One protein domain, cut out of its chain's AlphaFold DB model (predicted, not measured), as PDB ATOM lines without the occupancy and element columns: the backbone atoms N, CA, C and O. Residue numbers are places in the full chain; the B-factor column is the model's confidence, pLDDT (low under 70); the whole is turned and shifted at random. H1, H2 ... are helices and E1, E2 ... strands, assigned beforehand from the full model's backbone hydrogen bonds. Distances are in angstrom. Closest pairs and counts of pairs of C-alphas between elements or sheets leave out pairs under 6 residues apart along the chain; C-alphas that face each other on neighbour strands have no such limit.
ATOM      1  N   GLN A  11      23.254 -58.202   8.699       96.75
ATOM      2  CA  GLN A  11      23.794 -58.600   7.397       96.75
ATOM      3  C   GLN A  11      24.394 -57.381   6.686       96.75
ATOM      4  O   GLN A  11      25.519 -57.436   6.193       96.75
ATOM      5  N   GLU A  12      23.674 -56.256   6.696       96.44
ATOM      6  CA  GLU A  12      24.154 -54.998   6.119       96.44
ATOM      7  C   GLU A  12      25.357 -54.428   6.883       96.44
ATOM      8  O   GLU A  12      26.267 -53.866   6.267       96.44
ATOM      9  N   VAL A  13      25.405 -54.615   8.208       96.94
ATOM     10  CA  VAL A  13      26.584 -54.287   9.025       96.94
ATOM     11  C   VAL A  13      27.794 -55.093   8.565       96.94
ATOM     12  O   VAL A  13      28.832 -54.500   8.273       96.94
ATOM     13  N   THR A  14      27.677 -56.419   8.452       96.44
ATOM     14  CA  THR A  14      28.785 -57.272   8.005       96.44
ATOM     15  C   THR A  14      29.259 -56.879   6.600       96.44
ATOM     16  O   THR A  14      30.465 -56.735   6.375       96.44
ATOM     17  N   ASP A  15      28.337 -56.627   5.666       95.69
ATOM     18  CA  ASP A  15      28.674 -56.182   4.308       95.69
ATOM     19  C   ASP A  15      29.442 -54.851   4.322       95.69
ATOM     20  O   ASP A  15      30.441 -54.684   3.609       95.69
ATOM     21  N   GLN A  16      29.022 -53.904   5.165       94.75
ATOM     22  CA  GLN A  16      29.698 -52.619   5.305       94.75
ATOM     23  C   GLN A  16      31.077 -52.756   5.959       94.75
ATOM     24  O   GLN A  16      32.024 -52.124   5.486       94.75
ATOM     25  N   VAL A  17      31.230 -53.599   6.985       96.06
ATOM     26  CA  VAL A  17      32.533 -53.907   7.596       96.06
ATOM     27  C   VAL A  17      33.494 -54.456   6.543       96.06
ATOM     28  O   VAL A  17      34.616 -53.958   6.421       96.06
ATOM     29  N   ILE A  18      33.064 -55.427   5.732       95.50
ATOM     30  CA  ILE A  18      33.882 -56.005   4.653       95.50
ATOM     31  C   ILE A  18      34.286 -54.924   3.646       95.50
ATOM     32  O   ILE A  18      35.460 -54.815   3.284       95.50
ATOM     33  N   LEU A  19      33.332 -54.097   3.213       93.62
ATOM     34  CA  LEU A  19      33.576 -53.025   2.252       93.62
ATOM     35  C   LEU A  19      34.577 -51.984   2.776       93.62
ATOM     36  O   LEU A  19      35.443 -51.530   2.026       93.62
ATOM     37  N   MET A  20      34.447 -51.585   4.041       93.19
ATOM     38  CA  MET A  20      35.302 -50.586   4.686       93.19
ATOM     39  C   MET A  20      36.723 -51.122   4.883       93.19
ATOM     40  O   MET A  20      37.682 -50.468   4.467       93.19
ATOM     41  N   ASN A  21      36.860 -52.356   5.376       93.50
ATOM     42  CA  ASN A  21      38.159 -53.015   5.526       93.50
ATOM     43  C   ASN A  21      38.851 -53.230   4.171       93.50
ATOM     44  O   ASN A  21      40.045 -52.970   4.038       93.50
ATOM     45  N   ALA A  22      38.108 -53.597   3.120       93.81
ATOM     46  CA  ALA A  22      38.651 -53.709   1.762       93.81
ATOM     47  C   ALA A  22      39.175 -52.370   1.203       93.81
ATOM     48  O   ALA A  22      40.024 -52.357   0.311       93.81
ATOM     49  N   ARG A  23      38.682 -51.240   1.725       93.69
ATOM     50  CA  ARG A  23      39.138 -49.881   1.390       93.69
ATOM     51  C   ARG A  23      40.261 -49.377   2.308       93.69
ATOM     52  O   ARG A  23      40.717 -48.253   2.116       93.69
ATOM     53  N   GLY A  24      40.713 -50.192   3.262       93.94
ATOM     54  CA  GLY A  24      41.776 -49.858   4.212       93.94
ATOM     55  C   GLY A  24      41.303 -49.150   5.483       93.94
ATOM     56  O   GLY A  24      42.143 -48.672   6.239       93.94
ATOM     57  N   PHE A  25      39.991 -49.067   5.728       90.94
ATOM     58  CA  PHE A  25      39.449 -48.595   7.001       90.94
ATOM     59  C   PHE A  25      39.298 -49.793   7.947       90.94
ATOM     60  O   PHE A  25      38.422 -50.628   7.734       90.94
ATOM     61  N   GLU A  26      40.151 -49.888   8.969       93.69
ATOM     62  CA  GLU A  26      40.038 -50.909  10.020       93.69
ATOM     63  C   GLU A  26      38.848 -50.577  10.926       93.69
ATOM     64  O   GLU A  26      38.940 -49.710  11.795       93.69
ATOM     65  N   VAL A  27      37.711 -51.232  10.688       94.62
ATOM     66  CA  VAL A  27      36.465 -51.026  11.446       94.62
ATOM     67  C   VAL A  27      35.893 -52.352  11.923       94.62
ATOM     68  O   VAL A  27      35.971 -53.360  11.212       94.62
ATOM     69  N   SER A  28      35.301 -52.343  13.117       96.69
ATOM     70  CA  SER A  28      34.561 -53.479  13.670       96.69
ATOM     71  C   SER A  28      33.059 -53.388  13.375       96.69
ATOM     72  O   SER A  28      32.557 -52.343  12.958       96.69
ATOM     73  N   GLU A  29      32.327 -54.482  13.610       96.31
ATOM     74  CA  GLU A  29      30.856 -54.478  13.562       96.31
ATOM     75  C   GLU A  29      30.276 -53.456  14.543       96.31
ATOM     76  O   GLU A  29      29.399 -52.689  14.167       96.31
ATOM     77  N   ASP A  30      30.824 -53.366  15.756       96.50
ATOM     78  CA  ASP A  30      30.386 -52.416  16.782       96.50
ATOM     79  C   ASP A  30      30.563 -50.962  16.335       96.50
ATOM     80  O   ASP A  30      29.692 -50.135  16.597       96.50
ATOM     81  N   ASP A  31      31.651 -50.643  15.627       95.19
ATOM     82  CA  ASP A  31      31.872 -49.296  15.088       95.19
ATOM     83  C   ASP A  31      30.851 -48.955  14.001       95.19
ATOM     84  O   ASP A  31      30.309 -47.848  13.973       95.19
ATOM     85  N   VAL A  32      30.554 -49.919  13.125       95.94
ATOM     86  CA  VAL A  32      29.548 -49.753  12.073       95.94
ATOM     87  C   VAL A  32      28.147 -49.636  12.671       95.94
ATOM     88  O   VAL A  32      27.404 -48.749  12.261       95.94
ATOM     89  N   ILE A  33      27.796 -50.452  13.669       97.00
ATOM     90  CA  ILE A  33      26.515 -50.370  14.390       97.00
ATOM     91  C   ILE A  33      26.397 -49.023  15.102       97.00
ATOM     92  O   ILE A  33      25.367 -48.361  14.999       97.00
ATOM     93  N   ARG A  34      27.451 -48.578  15.795       95.75
ATOM     94  CA  ARG A  34      27.465 -47.289  16.497       95.75
ATOM     95  C   ARG A  34      27.192 -46.131  15.536       95.75
ATOM     96  O   ARG A  34      26.394 -45.244  15.845       95.75
ATOM     97  N   GLU A  35      27.839 -46.125  14.376       95.50
ATOM     98  CA  GLU A  35      27.601 -45.086  13.374       95.50
ATOM     99  C   GLU A  35      26.215 -45.222  12.733       95.50
ATOM    100  O   GLU A  35      25.537 -44.213  12.538       95.50
ATOM    101  N   ALA A  36      25.762 -46.452  12.473       96.00
ATOM    102  CA  ALA A  36      24.440 -46.729  11.926       96.00
ATOM    103  C   ALA A  36      23.333 -46.203  12.845       96.00
ATOM    104  O   ALA A  36      22.459 -45.483  12.379       96.00
ATOM    105  N   LEU A  37      23.393 -46.494  14.147       96.81
ATOM    106  CA  LEU A  37      22.411 -46.035  15.132       96.81
ATOM    107  C   LEU A  37      22.355 -44.505  15.211       96.81
ATOM    108  O   LEU A  37      21.266 -43.933  15.194       96.81
ATOM    109  N   LYS A  38      23.514 -43.830  15.224       96.50
ATOM    110  CA  LYS A  38      23.588 -42.360  15.221       96.50
ATOM    111  C   LYS A  38      22.980 -41.770  13.947       96.50
ATOM    112  O   LYS A  38      22.118 -40.900  14.020       96.50
ATOM    113  N   ALA A  39      23.417 -42.247  12.781       95.06
ATOM    114  CA  ALA A  39      22.951 -41.752  11.488       95.06
ATOM    115  C   ALA A  39      21.467 -42.076  11.244       95.06
ATOM    116  O   ALA A  39      20.729 -41.247  10.718       95.06
ATOM    117  N   GLY A  40      21.017 -43.259  11.664       94.25
ATOM    118  CA  GLY A  40      19.624 -43.688  11.598       94.25
ATOM    119  C   GLY A  40      18.728 -42.827  12.473       94.25
ATOM    120  O   GLY A  40      17.706 -42.338  12.000       94.25
ATOM    121  N   PHE A  41      19.136 -42.557  13.714       95.00
ATOM    122  CA  PHE A  41      18.371 -41.670  14.582       95.00
ATOM    123  C   PHE A  41      18.365 -40.226  14.065       95.00
ATOM    124  O   PHE A  41      17.311 -39.598  14.070       95.00
ATOM    125  N   GLN A  42      19.475 -39.728  13.506       93.75
ATOM    126  CA  GLN A  42      19.493 -38.436  12.807       93.75
ATOM    127  C   GLN A  42      18.485 -38.395  11.652       93.75
ATOM    128  O   GLN A  42      17.773 -37.406  11.502       93.75
ATOM    129  N   ALA A  43      18.411 -39.450  10.835       92.19
ATOM    130  CA  ALA A  43      17.465 -39.518   9.724       92.19
ATOM    131  C   ALA A  43      16.008 -39.498  10.216       92.19
ATOM    132  O   ALA A  43      15.195 -38.764   9.663       92.19
ATOM    133  N   ILE A  44      15.701 -40.235  11.290       92.00
ATOM    134  CA  ILE A  44      14.380 -40.235  11.942       92.00
ATOM    135  C   ILE A  44      14.024 -38.835  12.466       92.00
ATOM    136  O   ILE A  44      12.901 -38.370  12.288       92.00
ATOM    137  N   VAL A  45      14.970 -38.158  13.120       91.00
ATOM    138  CA  VAL A  45      14.779 -36.797  13.643       91.00
ATOM    139  C   VAL A  45      14.534 -35.807  12.503       91.00
ATOM    140  O   VAL A  45      13.569 -35.047  12.557       91.00
ATOM    141  N   ASN A  46      15.347 -35.866  11.447       89.00
ATOM    142  CA  ASN A  46      15.231 -34.994  10.278       89.00
ATOM    143  C   ASN A  46      13.901 -35.168   9.538       89.00
ATOM    144  O   ASN A  46      13.329 -34.182   9.093       89.00
ATOM    145  N   ASP A  47      13.406 -36.401   9.406       87.56
ATOM    146  CA  ASP A  47      12.115 -36.678   8.759       87.56
ATOM    147  C   ASP A  47      10.939 -36.065   9.537       87.56
ATOM    148  O   ASP A  47       9.930 -35.662   8.964       87.56
ATOM    149  N   ARG A  48      11.082 -35.951  10.863       85.75
ATOM    150  CA  ARG A  48      10.051 -35.400  11.752       85.75
ATOM    151  C   ARG A  48      10.121 -33.886  11.884       85.75
ATOM    152  O   ARG A  48       9.089 -33.246  12.077       85.75
ATOM    153  N   MET A  49      11.319 -33.318  11.826       79.56
ATOM    154  CA  MET A  49      11.530 -31.883  11.930       79.56
ATOM    155  C   MET A  49      11.706 -31.272  10.545       79.56
ATOM    156  O   MET A  49      12.822 -31.157  10.043       79.56
ATOM    157  N   ASP A  50      10.602 -30.824   9.949       65.69
ATOM    158  CA  ASP A  50      10.600 -30.026   8.717       65.69
ATOM    159  C   ASP A  50      11.347 -28.686   8.943       65.69
ATOM    160  O   ASP A  50      10.750 -27.642   9.208       65.69
ATOM    161  N   GLY A  51      12.683 -28.705   8.860       59.09
ATOM    162  CA  GLY A  51      13.536 -27.513   8.842       59.09
ATOM    163  C   GLY A  51      14.245 -27.108  10.142       59.09
ATOM    164  O   GLY A  51      14.816 -26.015  10.151       59.09
ATOM    165  N   ASN A  52      14.272 -27.933  11.200       66.94
ATOM    166  CA  ASN A  52      15.161 -27.683  12.352       66.94
ATOM    167  C   ASN A  52      16.552 -28.291  12.122       66.94
ATOM    168  O   ASN A  52      16.693 -29.357  11.526       66.94
ATOM    169  N   TYR A  53      17.584 -27.601  12.609       70.69
ATOM    170  CA  TYR A  53      18.994 -27.991  12.478       70.69
ATOM    171  C   TYR A  53      19.475 -28.841  13.660       70.69
ATOM    172  O   TYR A  53      20.600 -28.669  14.133       70.69
ATOM    173  N   ASP A  54      18.626 -29.740  14.147       86.56
ATOM    174  CA  ASP A  54      18.961 -30.540  15.316       86.56
ATOM    175  C   ASP A  54      19.895 -31.681  14.915       86.56
ATOM    176  O   ASP A  54      19.764 -32.295  13.852       86.56
ATOM    177  N   THR A  55      20.882 -31.949  15.760       91.88
ATOM    178  CA  THR A  55      21.922 -32.944  15.502       91.88
ATOM    179  C   THR A  55      21.866 -34.055  16.535       91.88
ATOM    180  O   THR A  55      21.732 -33.812  17.729       91.88
ATOM    181  N   VAL A  56      22.024 -35.292  16.081       94.19
ATOM    182  CA  VAL A  56      22.139 -36.465  16.935       94.19
ATOM    183  C   VAL A  56      23.603 -36.759  17.239       94.19
ATOM    184  O   VAL A  56      24.432 -36.901  16.334       94.19
ATOM    185  N   ARG A  57      23.915 -36.940  18.523       94.81
ATOM    186  CA  ARG A  57      25.224 -37.418  18.991       94.81
ATOM    187  C   ARG A  57      25.081 -38.482  20.072       94.81
ATOM    188  O   ARG A  57      24.031 -38.606  20.691       94.81
ATOM    189  N   TRP A  58      26.151 -39.235  20.295       96.19
ATOM    190  CA  TRP A  58      26.270 -40.080  21.482       96.19
ATOM    191  C   TRP A  58      26.461 -39.213  22.731       96.19
ATOM    192  O   TRP A  58      27.049 -38.132  22.634       96.19
ATOM    193  N   ASP A  59      25.965 -39.682  23.873       93.69
ATOM    194  CA  ASP A  59      26.323 -39.125  25.180       93.69
ATOM    195  C   ASP A  59      27.811 -39.368  25.506       93.69
ATOM    196  O   ASP A  59      28.515 -40.111  24.812       93.69
ATOM    197  N   ASP A  60      28.305 -38.727  26.570       90.44
ATOM    198  CA  ASP A  60      29.711 -38.835  26.989       90.44
ATOM    199  C   ASP A  60      30.114 -40.276  27.367       90.44
ATOM    200  O   ASP A  60      31.281 -40.654  27.244       90.44
ATOM    201  N   ASP A  61      29.138 -41.090  27.780       89.81
ATOM    202  CA  ASP A  61      29.314 -42.491  28.173       89.81
ATOM    203  C   ASP A  61      29.168 -43.480  26.994       89.81
ATOM    204  O   ASP A  61      29.312 -44.692  27.181       89.81
ATOM    205  N   PHE A  62      28.904 -42.994  25.774       87.88
ATOM    206  CA  PHE A  62      28.621 -43.798  24.574       87.88
ATOM    207  C   PHE A  62      27.529 -44.863  24.781       87.88
ATOM    208  O   PHE A  62      27.574 -45.959  24.210       87.88
ATOM    209  N   SER A  63      26.542 -44.535  25.608       89.25
ATOM    210  CA  SER A  63      25.449 -45.403  26.029       89.25
ATOM    211  C   SER A  63      24.114 -44.988  25.412       89.25
ATOM    212  O   SER A  63      23.328 -45.852  25.010       89.25
ATOM    213  N   GLY A  64      23.888 -43.680  25.281       93.69
ATOM    214  CA  GLY A  64      22.655 -43.069  24.803       93.69
ATOM    215  C   GLY A  64      22.861 -42.139  23.611       93.69
ATOM    216  O   GLY A  64      23.981 -41.752  23.280       93.69
ATOM    217  N   LEU A  65      21.757 -41.778  22.959       96.38
ATOM    218  CA  LEU A  65      21.732 -40.823  21.853       96.38
ATOM    219  C   LEU A  65      20.972 -39.564  22.271       96.38
ATOM    220  O   LEU A  65      19.841 -39.639  22.747       96.38
ATOM    221  N   GLN A  66      21.593 -38.411  22.056       95.75
ATOM    222  CA  GLN A  66      21.068 -37.090  22.382       95.75
ATOM    223  C   GLN A  66      20.697 -36.344  21.105       95.75
ATOM    224  O   GLN A  66      21.453 -36.372  20.135       95.75
ATOM    225  N   ILE A  67      19.557 -35.661  21.132       93.44
ATOM    226  CA  ILE A  67      19.142 -34.669  20.143       93.44
ATOM    227  C   ILE A  67      19.579 -33.308  20.673       93.44
ATOM    228  O   ILE A  67      19.186 -32.907  21.771       93.44
ATOM    229  N   VAL A  68      20.416 -32.628  19.900       92.81
ATOM    230  CA  VAL A  68      21.055 -31.374  20.282       92.81
ATOM    231  C   VAL A  68      20.602 -30.269  19.341       92.81
ATOM    232  O   VAL A  68      20.739 -30.407  18.124       92.81
ATOM    233  N   GLY A  69      20.074 -29.190  19.910       89.38
ATOM    234  CA  GLY A  69      19.681 -27.992  19.181       89.38
ATOM    235  C   GLY A  69      20.883 -27.201  18.660       89.38
ATOM    236  O   GLY A  69      22.041 -27.453  18.997       89.38
ATOM    237  N   ILE A  70      20.614 -26.191  17.832       85.19
ATOM    238  CA  ILE A  70      21.658 -25.340  17.231       85.19
ATOM    239  C   ILE A  70      22.473 -24.530  18.258       85.19
ATOM    240  O   ILE A  70      23.583 -24.087  17.964       85.19
ATOM    241  N   ASP A  71      21.924 -24.304  19.448       87.56
ATOM    242  CA  ASP A  71      22.539 -23.595  20.571       87.56
ATOM    243  C   ASP A  71      23.233 -24.536  21.573       87.56
ATOM    244  O   ASP A  71      23.541 -24.116  22.689       87.56
ATOM    245  N   ASP A  72      23.512 -25.782  21.169       85.44
ATOM    246  CA  ASP A  72      24.078 -26.851  22.004       85.44
ATOM    247  C   ASP A  72      23.168 -27.282  23.180       85.44
ATOM    248  O   ASP A  72      23.612 -28.003  24.084       85.44
ATOM    249  N   SER A  73      21.886 -26.893  23.183       89.56
ATOM    250  CA  SER A  73      20.896 -27.404  24.137       89.56
ATOM    251  C   SER A  73      20.590 -28.881  23.870       89.56
ATOM    252  O   SER A  73      20.548 -29.329  22.728       89.56
ATOM    253  N   ILE A  74      20.350 -29.662  24.927       92.06
ATOM    254  CA  ILE A  74      19.818 -31.022  24.781       92.06
ATOM    255  C   ILE A  74      18.294 -30.916  24.731       92.06
ATOM    256  O   ILE A  74      17.655 -30.666  25.755       92.06
ATOM    257  N   GLU A  75      17.724 -31.123  23.548       90.06
ATOM    258  CA  GLU A  75      16.272 -31.115  23.317       90.06
ATOM    259  C   GLU A  75      15.625 -32.428  23.780       90.06
ATOM    260  O   GLU A  75      14.466 -32.475  24.199       90.06
ATOM    261  N   GLY A  76      16.400 -33.513  23.766       91.62
ATOM    262  CA  GLY A  76      16.008 -34.786  24.348       91.62
ATOM    263  C   GLY A  76      17.087 -35.844  24.211       91.62
ATOM    264  O   GLY A  76      18.073 -35.674  23.498       91.62
ATOM    265  N   GLU A  77      16.892 -36.964  24.893       94.25
ATOM    266  CA  GLU A  77      17.812 -38.092  24.844       94.25
ATOM    267  C   GLU A  77      17.066 -39.420  24.947       94.25
ATOM    268  O   GLU A  77      15.947 -39.498  25.464       94.25
ATOM    269  N   ILE A  78      17.701 -40.471  24.443       94.88
ATOM    270  CA  ILE A  78      17.270 -41.850  24.619       94.88
ATOM    271  C   ILE A  78      18.433 -42.671  25.170       94.88
ATOM    272  O   ILE A  78      19.541 -42.656  24.631       94.88
ATOM    273  N   GLN A  79      18.156 -43.418  26.233       94.75
ATOM    274  CA  GLN A  79      19.077 -44.371  26.845       94.75
ATOM    275  C   GLN A  79      18.465 -45.780  26.833       94.75
ATOM    276  O   GLN A  79      17.234 -45.918  26.780       94.75
ATOM    277  N   PRO A  80      19.290 -46.840  26.874       92.88
ATOM    278  CA  PRO A  80      18.818 -48.177  27.214       92.88
ATOM    279  C   PRO A  80      18.065 -48.146  28.549       92.88
ATOM    280  O   PRO A  80      18.450 -47.407  29.454       92.88
ATOM    281  N   ALA A  81      16.994 -48.930  28.692       89.19
ATOM    282  CA  ALA A  81      16.280 -48.980  29.966       89.19
ATOM    283  C   ALA A  81      17.170 -49.566  31.076       89.19
ATOM    284  O   ALA A  81      18.081 -50.350  30.804       89.19
ATOM    285  N   ASP A  82      16.875 -49.233  32.335       87.56
ATOM    286  CA  ASP A  82      17.601 -49.772  33.487       87.56
ATOM    287  C   ASP A  82      17.666 -51.308  33.450       87.56
ATOM    288  O   ASP A  82      16.648 -52.003  33.479       87.56
ATOM    289  N   GLY A  83      18.889 -51.841  33.403       86.19
ATOM    290  CA  GLY A  83      19.150 -53.280  33.337       86.19
ATOM    291  C   GLY A  83      19.024 -53.912  31.945       86.19
ATOM    292  O   GLY A  83      19.245 -55.118  31.828       86.19
ATOM    293  N   GLU A  84      18.705 -53.144  30.898       90.62
ATOM    294  CA  GLU A  84      18.835 -53.594  29.508       90.62
ATOM    295  C   GLU A  84      20.290 -53.467  29.010       90.62
ATOM    296  O   GLU A  84      21.055 -52.628  29.492       90.62
ATOM    297  N   PRO A  85      20.699 -54.299  28.034       92.81
ATOM    298  CA  PRO A  85      22.013 -54.180  27.409       92.81
ATOM    299  C   PRO A  85      22.129 -52.888  26.579       92.81
ATOM    300  O   PRO A  85      21.132 -52.218  26.311       92.81
ATOM    301  N   SER A  86      23.340 -52.523  26.147       94.75
ATOM    302  CA  SER A  86      23.563 -51.318  25.330       94.75
ATOM    303  C   SER A  86      22.789 -51.368  24.007       94.75
ATOM    304  O   SER A  86      22.434 -52.447  23.532       94.75
ATOM    305  N   PHE A  87      22.564 -50.223  23.356       95.75
ATOM    306  CA  PHE A  87      21.903 -50.219  22.045       95.75
ATOM    307  C   PHE A  87      22.641 -51.045  20.989       95.75
ATOM    308  O   PHE A  87      21.991 -51.639  20.138       95.75
ATOM    309  N   ILE A  88      23.973 -51.127  21.065       95.88
ATOM    310  CA  ILE A  88      24.775 -51.966  20.165       95.88
ATOM    311  C   ILE A  88      24.414 -53.442  20.360       95.88
ATOM    312  O   ILE A  88      24.138 -54.145  19.392       95.88
ATOM    313  N   GLU A  89      24.363 -53.909  21.606       96.38
ATOM    314  CA  GLU A  89      24.011 -55.298  21.913       96.38
ATOM    315  C   GLU A  89      22.540 -55.598  21.598       96.38
ATOM    316  O   GLU A  89      22.234 -56.627  20.998       96.38
ATOM    317  N   GLN A  90      21.631 -54.667  21.904       95.88
ATOM    318  CA  GLN A  90      20.227 -54.783  21.501       95.88
ATOM    319  C   GLN A  90      20.082 -54.857  19.977       95.88
ATOM    320  O   GLN A  90      19.231 -55.591  19.485       95.88
ATOM    321  N   PHE A  91      20.905 -54.118  19.227       97.19
ATOM    322  CA  PHE A  91      20.874 -54.127  17.768       97.19
ATOM    323  C   PHE A  91      21.360 -55.464  17.211       97.19
ATOM    324  O   PHE A  91      20.763 -55.988  16.280       97.19
ATOM    325  N   LYS A  92      22.408 -56.051  17.799       96.75
ATOM    326  CA  LYS A  92      22.878 -57.391  17.418       96.75
ATOM    327  C   LYS A  92      21.814 -58.466  17.648       96.75
ATOM    328  O   LYS A  92      21.750 -59.424  16.883       96.75
ATOM    329  N   GLU A  93      21.003 -58.318  18.697       97.12
ATOM    330  CA  GLU A  93      19.930 -59.257  19.035       97.12
ATOM    331  C   GLU A  93      18.683 -59.071  18.154       97.12
ATOM    332  O   GLU A  93      18.188 -60.035  17.571       97.12
ATOM    333  N   ASP A  94      18.173 -57.840  18.054       96.75
ATOM    334  CA  ASP A  94      16.977 -57.497  17.281       96.75
ATOM    335  C   ASP A  94      17.054 -56.043  16.761       96.75
ATOM    336  O   ASP A  94      16.590 -55.106  17.427       96.75
ATOM    337  N   PRO A  95      17.601 -55.835  15.544       95.75
ATOM    338  CA  PRO A  95      17.723 -54.510  14.941       95.75
ATOM    339  C   PRO A  95      16.381 -53.775  14.836       95.75
ATOM    340  O   PRO A  95      16.288 -52.585  15.136       95.75
ATOM    341  N   ASN A  96      15.312 -54.490  14.462       95.69
ATOM    342  CA  ASN A  96      13.986 -53.904  14.253       95.69
ATOM    343  C   ASN A  96      13.422 -53.325  15.550       95.69
ATOM    344  O   ASN A  96      12.832 -52.242  15.550       95.69
ATOM    345  N   LYS A  97      13.622 -54.030  16.668       95.56
ATOM    346  CA  LYS A  97      13.203 -53.552  17.986       95.56
ATOM    347  C   LYS A  97      13.936 -52.271  18.377       95.56
ATOM    348  O   LYS A  97      13.303 -51.373  18.933       95.56
ATOM    349  N   VAL A  98      15.231 -52.155  18.074       96.00
ATOM    350  CA  VAL A  98      16.002 -50.930  18.349       96.00
ATOM    351  C   VAL A  98      15.516 -49.769  17.487       96.00
ATOM    352  O   VAL A  98      15.235 -48.703  18.031       96.00
ATOM    353  N   TRP A  99      15.314 -49.975  16.183       96.50
ATOM    354  CA  TRP A  99      14.773 -48.927  15.310       96.50
ATOM    355  C   TRP A  99      13.399 -48.442  15.758       96.50
ATOM    356  O   TRP A  99      13.159 -47.238  15.811       96.50
ATOM    357  N   PHE A 100      12.521 -49.359  16.166       95.38
ATOM    358  CA  PHE A 100      11.217 -48.996  16.712       95.38
ATOM    359  C   PHE A 100      11.333 -48.202  18.022       95.38
ATOM    360  O   PHE A 100      10.582 -47.249  18.233       95.38
ATOM    361  N   LYS A 101      12.276 -48.548  18.911       94.88
ATOM    362  CA  LYS A 101      12.545 -47.762  20.130       94.88
ATOM    363  C   LYS A 101      12.998 -46.338  19.783       94.88
ATOM    364  O   LYS A 101      12.467 -45.390  20.359       94.88
ATOM    365  N   LEU A 102      13.925 -46.191  18.835       95.19
ATOM    366  CA  LEU A 102      14.432 -44.891  18.385       95.19
ATOM    367  C   LEU A 102      13.332 -44.043  17.734       95.19
ATOM    368  O   LEU A 102      13.185 -42.872  18.078       95.19
ATOM    369  N   ASP A 103      12.506 -44.631  16.867       94.19
ATOM    370  CA  ASP A 103      11.395 -43.919  16.228       94.19
ATOM    371  C   ASP A 103      10.368 -43.397  17.245       94.19
ATOM    372  O   ASP A 103       9.987 -42.223  17.211       94.19
ATOM    373  N   ASN A 104       9.979 -44.231  18.215       94.06
ATOM    374  CA  ASN A 104       9.066 -43.811  19.278       94.06
ATOM    375  C   ASN A 104       9.673 -42.731  20.180       94.06
ATOM    376  O   ASN A 104       8.959 -41.828  20.619       94.06
ATOM    377  N   ALA A 105      10.976 -42.806  20.468       92.81
ATOM    378  CA  ALA A 105      11.657 -41.780  21.248       92.81
ATOM    379  C   ALA A 105      11.660 -40.438  20.509       92.81
ATOM    380  O   ALA A 105      11.251 -39.435  21.090       92.81
ATOM    381  N   ALA A 106      12.009 -40.423  19.217       91.56
ATOM    382  CA  ALA A 106      11.919 -39.218  18.396       91.56
ATOM    383  C   ALA A 106      10.485 -38.667  18.356       91.56
ATOM    384  O   ALA A 106      10.281 -37.474  18.559       91.56
ATOM    385  N   ALA A 107       9.473 -39.521  18.170       91.25
ATOM    386  CA  ALA A 107       8.073 -39.098  18.203       91.25
ATOM    387  C   ALA A 107       7.685 -38.436  19.538       91.25
ATOM    388  O   ALA A 107       6.974 -37.436  19.543       91.25
ATOM    389  N   SER A 108       8.162 -38.981  20.659       90.69
ATOM    390  CA  SER A 108       7.879 -38.482  22.011       90.69
ATOM    391  C   SER A 108       8.609 -37.177  22.347       90.69
ATOM    392  O   SER A 108       8.073 -36.342  23.079       90.69
ATOM    393  N   ILE A 109       9.833 -37.002  21.837       89.12
ATOM    394  CA  ILE A 109      10.645 -35.799  22.056       89.12
ATOM    395  C   ILE A 109      10.129 -34.648  21.181       89.12
ATOM    396  O   ILE A 109       9.887 -33.557  21.688       89.12
ATOM    397  N   ILE A 110       9.916 -34.914  19.890       84.50
ATOM    398  CA  ILE A 110       9.632 -33.899  18.862       84.50
ATOM    399  C   ILE A 110       8.137 -33.593  18.758       84.50
ATOM    400  O   ILE A 110       7.748 -32.447  18.575       84.50
ATOM    401  N   GLY A 111       7.279 -34.612  18.859       72.62
ATOM    402  CA  GLY A 111       5.829 -34.492  18.672       72.62
ATOM    403  C   GLY A 111       5.076 -33.879  19.857       72.62
ATOM    404  O   GLY A 111       3.895 -34.189  20.028       72.62
ATOM    405  N   ARG A 112       5.750 -33.085  20.694       58.09
ATOM    406  CA  ARG A 112       5.167 -32.388  21.848       58.09
ATOM    407  C   ARG A 112       4.446 -31.102  21.463       58.09
ATOM    408  O   ARG A 112       4.917 -30.395  20.551       58.09
TER     409      ARG A 112
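Overview. This is residues 11 to 112 of the 112 residues of an uncharacterized protein of Weissella viridescens (UniProt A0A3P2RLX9). Two long helices, H2 and H4, lie over one face of a small three-stranded sheet, and the other face is bare of named helices. H1 makes a corner with H2 at the end of H2 away from the sheet, while short H3 folds back on H4 in a helical hairpin and also packs on H2. The printed part has 102 residues, with four named helices and three named strands in the order H1 H2 E1 E2 E3 H3 H4; the sheet, E1 - E2 - E3, is antiparallel, and the class is mostly helix. It is compact, with a radius of gyration of the C-alphas of 14.3 A and spans of 43 by 31 by 24 A.

Arrangement. Start at H1, residues 11 to 22, which with residues 13 to 17 alone touches H2, residues 29 to 48; the closest C-alphas, of Val 13 and Val 32, are 6.2 A apart, at a steep tilt of 62 degrees, opposite ways. H2 is the hub, touching three helices. Next come E1, residues 55 to 58, E2, residues 65 to 68, and E3, residues 74 to 78, a meander, each strand the antiparallel neighbour of the one before. Look for N 57 and O 66 at 3.0 A between E1 and E2, a hairpin, and N 67 and O 76 at 2.8 A between E2 and E3, also a hairpin. H2 is on the sheet over E1, at a height over the sheet of 8.6 A; its closest C-alphas to E1 are those of Gln 42 and Val 56, 5.3 A. H3, residues 87 to 93, touches H2 at Ile 88 and Ile 33, their closest C-alphas 6.2 A apart, only just about perpendicular at 72 degrees. H4, residues 95 to 110, forms a helical hairpin with H3; their closest C-alphas, of Phe 91 and Val 98, are 5.9 A apart. H4 is on the same face as H2, over E3, and touches H2 with the C-alphas of Ala 106 and Val 45 closest, 6.1 A, at a tilt of 38 degrees, only just steep, the same way. In H1, H2, H3 and H4 every O i to N i+4 pair is within hydrogen-bond range.

Along the chain. Find C-alpha 11 at (23.794, -58.600, 7.397), where H1 begins its 16.6 A. H2 starts at C-alpha 29, (30.856, -54.478, 13.562), and runs 28.3 A. E1, E2 and E3 measure 10.3, 9.6 and 11.1 A, and H3 9.7 A. H4 runs 22.5 A to C-alpha 110 at (9.632, -33.899, 18.862).

Size, cuts and confidence. The C-alphas of Ala 22 and Arg 112, the two farthest apart, are 44.5 A from each other. The printed part has no cut and no long link. Its mean pLDDT is 91.5; residues 50 to 52 and residue 112 are under 70.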